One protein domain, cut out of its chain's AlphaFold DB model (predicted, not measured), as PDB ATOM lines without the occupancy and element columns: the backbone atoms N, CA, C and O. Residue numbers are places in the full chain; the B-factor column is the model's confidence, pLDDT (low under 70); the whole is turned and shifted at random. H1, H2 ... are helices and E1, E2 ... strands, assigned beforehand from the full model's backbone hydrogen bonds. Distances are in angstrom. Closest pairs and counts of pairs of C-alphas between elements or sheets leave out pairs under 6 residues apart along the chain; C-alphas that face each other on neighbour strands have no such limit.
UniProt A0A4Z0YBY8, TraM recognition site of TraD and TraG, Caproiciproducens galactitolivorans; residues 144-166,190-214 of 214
ATOM      1  N   LEU A 144     105.289 109.686  58.828       88.50
ATOM      2  CA  LEU A 144     106.309 109.495  57.805       88.50
ATOM      3  C   LEU A 144     106.573 110.844  57.140       88.50
ATOM      4  O   LEU A 144     105.699 111.398  56.477       88.50
ATOM      5  N   VAL A 145     107.778 111.377  57.325       85.31
ATOM      6  CA  VAL A 145     108.133 112.726  56.877       85.31
ATOM      7  C   VAL A 145     109.200 112.650  55.793       85.31
ATOM      8  O   VAL A 145     110.278 112.087  55.990       85.31
ATOM      9  N   GLY A 146     108.886 113.222  54.632       84.38
ATOM     10  CA  GLY A 146     109.820 113.391  53.519       84.38
ATOM     11  C   GLY A 146     110.543 114.738  53.553       84.38
ATOM     12  O   GLY A 146     110.410 115.529  54.490       84.38
ATOM     13  N   GLY A 147     111.303 115.019  52.494       78.75
ATOM     14  CA  GLY A 147     111.970 116.310  52.317       78.75
ATOM     15  C   GLY A 147     110.977 117.473  52.281       78.75
ATOM     16  O   GLY A 147     109.956 117.416  51.598       78.75
ATOM     17  N   GLN A 148     111.290 118.539  53.015       75.88
ATOM     18  CA  GLN A 148     110.442 119.727  53.132       75.88
ATOM     19  C   GLN A 148     110.921 120.850  52.204       75.88
ATOM     20  O   GLN A 148     112.119 121.001  51.964       75.88
ATOM     21  N   ALA A 149     109.997 121.677  51.703       73.56
ATOM     22  CA  ALA A 149     110.356 122.797  50.833       73.56
ATOM     23  C   ALA A 149     111.284 123.814  51.550       73.56
ATOM     24  O   ALA A 149     111.110 124.068  52.745       73.56
ATOM     25  N   PRO A 150     112.229 124.476  50.848       61.25
ATOM     26  CA  PRO A 150     113.262 125.313  51.480       61.25
ATOM     27  C   PRO A 150     112.717 126.477  52.323       61.25
ATOM     28  O   PRO A 150     113.312 126.864  53.333       61.25
ATOM     29  N   LEU A 151     111.570 127.027  51.928       61.91
ATOM     30  CA  LEU A 151     110.902 128.151  52.589       61.91
ATOM     31  C   LEU A 151     109.781 127.710  53.541       61.91
ATOM     32  O   LEU A 151     109.135 128.566  54.143       61.91
ATOM     33  N   SER A 152     109.531 126.405  53.701       69.44
ATOM     34  CA  SER A 152     108.440 125.953  54.564       69.44
ATOM     35  C   SER A 152     108.766 126.210  56.037       69.44
ATOM     36  O   SER A 152     109.881 125.960  56.515       69.44
ATOM     37  N   LYS A 153     107.768 126.727  56.762       71.81
ATOM     38  CA  LYS A 153     107.796 126.831  58.226       71.81
ATOM     39  C   LYS A 153     107.615 125.459  58.886       71.81
ATOM     40  O   LYS A 153     108.219 125.210  59.922       71.81
ATOM     41  N   SER A 154     106.926 124.546  58.198       74.19
ATOM     42  CA  SER A 154     106.668 123.171  58.631       74.19
ATOM     43  C   SER A 154     107.938 122.415  59.029       74.19
ATOM     44  O   SER A 154     107.910 121.647  59.978       74.19
ATOM     45  N   ALA A 155     109.083 122.663  58.379       78.56
ATOM     46  CA  ALA A 155     110.345 122.018  58.753       78.56
ATOM     47  C   ALA A 155     110.819 122.363  60.180       78.56
ATOM     48  O   ALA A 155     111.514 121.561  60.796       78.56
ATOM     49  N   SER A 156     110.483 123.552  60.696       80.06
ATOM     50  CA  SER A 156     110.775 123.911  62.089       80.06
ATOM     51  C   SER A 156     109.851 123.159  63.035       80.06
ATOM     52  O   SER A 156     110.336 122.524  63.962       80.06
ATOM     53  N   ASP A 157     108.551 123.165  62.741       79.94
ATOM     54  CA  ASP A 157     107.535 122.518  63.572       79.94
ATOM     55  C   ASP A 157     107.805 121.000  63.682       79.94
ATOM     56  O   ASP A 157     107.812 120.442  64.776       79.94
ATOM     57  N   PHE A 158     108.171 120.344  62.572       80.81
ATOM     58  CA  PHE A 158     108.600 118.937  62.574       80.81
ATOM     59  C   PHE A 158     109.913 118.703  63.334       80.81
ATOM     60  O   PHE A 158     110.062 117.690  64.011       80.81
ATOM     61  N   SER A 159     110.884 119.617  63.228       85.06
ATOM     62  CA  SER A 159     112.146 119.516  63.977       85.06
ATOM     63  C   SER A 159     111.920 119.591  65.486       85.06
ATOM     64  O   SER A 159     112.687 118.980  66.230       85.06
ATOM     65  N   ASP A 160     110.922 120.358  65.923       85.25
ATOM     66  CA  ASP A 160     110.538 120.458  67.327       85.25
ATOM     67  C   ASP A 160     109.751 119.219  67.779       85.25
ATOM     68  O   ASP A 160     110.009 118.723  68.876       85.25
ATOM     69  N   MET A 161     108.885 118.671  66.914       79.12
ATOM     70  CA  MET A 161     108.131 117.432  67.163       79.12
ATOM     71  C   MET A 161     109.052 116.224  67.391       79.12
ATOM     72  O   MET A 161     108.907 115.540  68.398       79.12
ATOM     73  N   LEU A 162     110.073 116.054  66.540       84.50
ATOM     74  CA  LEU A 162     111.078 114.987  66.672       84.50
ATOM     75  C   LEU A 162     111.880 115.067  67.982       84.50
ATOM     76  O   LEU A 162     112.507 114.091  68.390       84.50
ATOM     77  N   GLY A 163     111.927 116.238  68.621       84.94
ATOM     78  CA  GLY A 163     112.618 116.451  69.884       84.94
ATOM     79  C   GLY A 163     114.124 116.724  69.778       84.94
ATOM     80  O   GLY A 163     114.715 116.986  68.722       84.94
ATOM     81  N   LYS A 164     114.775 116.723  70.947       89.75
ATOM     82  CA  LYS A 164     116.181 117.117  71.124       89.75
ATOM     83  C   LYS A 164     116.978 115.997  71.777       89.75
ATOM     84  O   LYS A 164     116.487 115.308  72.663       89.75
ATOM     85  N   MET A 165     118.239 115.875  71.381       88.69
ATOM     86  CA  MET A 165     119.228 115.019  72.025       88.69
ATOM     87  C   MET A 165     120.271 115.860  72.760       88.69
ATOM     88  O   MET A 165     120.628 116.961  72.336       88.69
ATOM     89  N   THR A 166     120.791 115.329  73.859       88.81
ATOM     90  CA  THR A 166     121.931 115.929  74.554       88.81
ATOM     91  C   THR A 166     123.213 115.359  73.968       88.81
ATOM     92  O   THR A 166     123.402 114.145  73.945       88.81
ATOM     93  N   MET A 190     127.935 119.488  78.280       89.00
ATOM     94  CA  MET A 190     126.727 118.948  77.653       89.00
ATOM     95  C   MET A 190     125.924 120.065  76.985       89.00
ATOM     96  O   MET A 190     125.681 121.103  77.600       89.00
ATOM     97  N   VAL A 191     125.484 119.846  75.745       89.44
ATOM     98  CA  VAL A 191     124.678 120.799  74.967       89.44
ATOM     99  C   VAL A 191     123.450 120.091  74.402       89.44
ATOM    100  O   VAL A 191     123.543 118.980  73.887       89.44
ATOM    101  N   SER A 192     122.286 120.737  74.471       87.25
ATOM    102  CA  SER A 192     121.064 120.243  73.827       87.25
ATOM    103  C   SER A 192     121.049 120.625  72.344       87.25
ATOM    104  O   SER A 192     121.245 121.791  71.997       87.25
ATOM    105  N   LYS A 193     120.805 119.653  71.464       89.19
ATOM    106  CA  LYS A 193     120.737 119.828  70.010       89.19
ATOM    107  C   LYS A 193     119.496 119.114  69.456       89.19
ATOM    108  O   LYS A 193     119.235 117.990  69.874       89.19
ATOM    109  N   PRO A 194     118.751 119.697  68.499       88.81
ATOM    110  CA  PRO A 194     117.679 118.981  67.800       88.81
ATOM    111  C   PRO A 194     118.177 117.664  67.197       88.81
ATOM    112  O   PRO A 194     119.285 117.631  66.647       88.81
ATOM    113  N   LEU A 195     117.369 116.601  67.289       86.88
ATOM    114  CA  LEU A 195     117.705 115.291  66.714       86.88
ATOM    115  C   LEU A 195     117.986 115.414  65.211       86.88
ATOM    116  O   LEU A 195     119.032 114.988  64.715       86.88
ATOM    117  N   ILE A 196     117.091 116.099  64.504       87.50
ATOM    118  CA  ILE A 196     117.272 116.507  63.115       87.50
ATOM    119  C   ILE A 196     116.972 117.997  63.050       87.50
ATOM    120  O   ILE A 196     115.908 118.425  63.464       87.50
ATOM    121  N   SER A 197     117.911 118.800  62.552       86.88
ATOM    122  CA  SER A 197     117.687 120.237  62.400       86.88
ATOM    123  C   SER A 197     116.759 120.532  61.221       86.88
ATOM    124  O   SER A 197     116.820 119.861  60.189       86.88
ATOM    125  N   ALA A 198     115.986 121.615  61.317       85.31
ATOM    126  CA  ALA A 198     115.126 122.087  60.227       85.31
ATOM    127  C   ALA A 198     115.876 122.244  58.885       85.31
ATOM    128  O   ALA A 198     115.358 121.897  57.828       85.31
ATOM    129  N   ASN A 199     117.135 122.698  58.911       85.12
ATOM    130  CA  ASN A 199     117.965 122.800  57.704       85.12
ATOM    131  C   ASN A 199     118.281 121.431  57.083       85.12
ATOM    132  O   ASN A 199     118.345 121.311  55.859       85.12
ATOM    133  N   LYS A 200     118.455 120.391  57.908       84.06
ATOM    134  CA  LYS A 200     118.679 119.022  57.431       84.06
ATOM    135  C   LYS A 200     117.404 118.424  56.826       84.06
ATOM    136  O   LYS A 200     117.496 117.756  55.806       84.06
ATOM    137  N   LEU A 201     116.227 118.738  57.375       83.56
ATOM    138  CA  LEU A 201     114.931 118.355  56.784       83.56
ATOM    139  C   LEU A 201     114.697 118.993  55.404       83.56
ATOM    140  O   LEU A 201     114.145 118.359  54.509       83.56
ATOM    141  N   LYS A 202     115.156 120.235  55.208       83.56
ATOM    142  CA  LYS A 202     115.065 120.956  53.923       83.56
ATOM    143  C   LYS A 202     116.044 120.462  52.859       83.56
ATOM    144  O   LYS A 202     115.837 120.689  51.674       83.56
ATOM    145  N   THR A 203     117.133 119.829  53.284       85.31
ATOM    146  CA  THR A 203     118.194 119.303  52.406       85.31
ATOM    147  C   THR A 203     118.163 117.781  52.316       85.31
ATOM    148  O   THR A 203     119.121 117.167  51.844       85.31
ATOM    149  N   LEU A 204     117.064 117.165  52.764       85.62
ATOM    150  CA  LEU A 204     116.896 115.723  52.722       85.62
ATOM    151  C   LEU A 204     116.973 115.244  51.256       85.62
ATOM    152  O   LEU A 204     116.276 115.794  50.398       85.62
ATOM    153  N   PRO A 205     117.813 114.244  50.942       83.69
ATOM    154  CA  PRO A 205     117.877 113.662  49.610       83.69
ATOM    155  C   PRO A 205     116.515 113.131  49.158       83.69
ATOM    156  O   PRO A 205     115.713 112.659  49.966       83.69
ATOM    157  N   LYS A 206     116.277 113.144  47.842       79.75
ATOM    158  CA  LYS A 206     115.100 112.484  47.264       79.75
ATOM    159  C   LYS A 206     115.085 111.003  47.671       79.75
ATOM    160  O   LYS A 206     116.138 110.373  47.737       79.75
ATOM    161  N   ASN A 207     113.891 110.463  47.913       83.06
ATOM    162  CA  ASN A 207     113.643 109.079  48.342       83.06
ATOM    163  C   ASN A 207     114.159 108.711  49.745       83.06
ATOM    164  O   ASN A 207     114.225 107.528  50.073       83.06
ATOM    165  N   GLN A 208     114.502 109.690  50.584       87.19
ATOM    166  CA  GLN A 208     114.721 109.460  52.011       87.19
ATOM    167  C   GLN A 208     113.509 109.909  52.817       87.19
ATOM    168  O   GLN A 208     112.887 110.925  52.513       87.19
ATOM    169  N   TRP A 209     113.201 109.136  53.855       87.88
ATOM    170  CA  TRP A 209     112.057 109.357  54.726       87.88
ATOM    171  C   TRP A 209     112.480 109.169  56.172       87.88
ATOM    172  O   TRP A 209     113.290 108.293  56.487       87.88
ATOM    173  N   ILE A 210     111.926 109.998  57.043       88.12
ATOM    174  CA  ILE A 210     112.070 109.874  58.485       88.12
ATOM    175  C   ILE A 210     110.776 109.260  58.994       88.12
ATOM    176  O   ILE A 210     109.695 109.785  58.737       88.12
ATOM    177  N   PHE A 211     110.904 108.126  59.669       89.38
ATOM    178  CA  PHE A 211     109.792 107.454  60.315       89.38
ATOM    179  C   PHE A 211     109.839 107.747  61.809       89.38
ATOM    180  O   PHE A 211     110.850 107.479  62.462       89.38
ATOM    181  N   GLU A 212     108.745 108.289  62.321       83.81
ATOM    182  CA  GLU A 212     108.521 108.532  63.737       83.81
ATOM    183  C   GLU A 212     107.325 107.695  64.186       83.81
ATOM    184  O   GLU A 212     106.257 107.716  63.567       83.81
ATOM    185  N   ASN A 213     107.542 106.919  65.243       80.12
ATOM    186  CA  ASN A 213     106.540 106.073  65.871       80.12
ATOM    187  C   ASN A 213     106.463 106.476  67.338       80.12
ATOM    188  O   ASN A 213     107.482 106.390  68.035       80.12
ATOM    189  N   THR A 214     105.278 106.908  67.761       58.53
ATOM    190  CA  THR A 214     104.994 107.362  69.124       58.53
ATOM    191  C   THR A 214     104.032 106.407  69.820       58.53
ATOM    192  O   THR A 214     102.997 106.040  69.216       58.53
TER     193      THR A 214
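This is residues 144 to 166 and 190 to 214 of the 214 residues of the protein "TraM recognition site of TraD and TraG" of Caproiciproducens galactitolivorans (UniProt A0A4Z0YBY8). What does the model look like on first sight? Two short helices, H1 and H2, pack together in the middle, and a small two-stranded antiparallel ribbon, E1 and E2, extends from them to one end. Away from that ribbon, strand E3 near the last residue pairs briefly with residues 144 to 145, where the printed part begins. What is it made of, and how large is it? The 48 printed residues include two named helices and three named strands in the order H1, E1, E2, H2, E3; the class is mixed, helices and strands, and the one sheet has the order E1 - E2. The whole is compact, with a radius of gyration of the C-alphas of 10.8 A and spans of 33 by 24 by 16 A.

What do the first printed residues meet? Residues 144 to 145 pair, antiparallel, with residues 210 to 211 of E3, residues 210 to 213; E3 pairs with no named strand. How do the helices stand? H1, residues 154 to 161, and H2, residues 198 to 202, touch, with the C-alphas of Ala 155 and Ala 198 closest at 5.0 A. In both, every O i to N i+4 pair is within hydrogen-bond range. How are the sheet's strands joined? E1, residues 164 to 166, and E2, residues 190 to 194, are antiparallel neighbours at 159 degrees between their directions; N 165 and O 193 are within hydrogen-bond range at 2.8 A, as are N 193 and O 165 at 2.8 A. Which parts are apart? E3 is apart from H1, E1, E2 and H2, and E1 is apart from H2.

Where does the first element begin, and what follows it? H1 begins at C-alpha 154, (106.668, 123.171, 58.631), and is 10.4 A long from first to last C-alpha. E1, with 3 residues, is 6.8 A long. How do the later elements run? E2 is 13.4 A long and begins at C-alpha 190, (126.727, 118.948, 77.653); H2 is 6.4 A long. E3 is 10.0 A long and ends at C-alpha 213, (106.540, 106.073, 65.871).

How far does it reach? The two C-alphas farthest apart are those of Met 190 and Asn 207, at 33.6 A. Where is the cut, and how are the other links? Residues 167 to 189 are not printed, and C-alphas 166 and 190 are 6.5 A apart across the cut. Of the links printed whole, H1 to E1 and E2 to H2 are tight and H2 to E3 is short. Where is confidence low? The mean pLDDT of the printed part is 82.3; residues 150 to 152 and residue 214, the chain's last, are under 70.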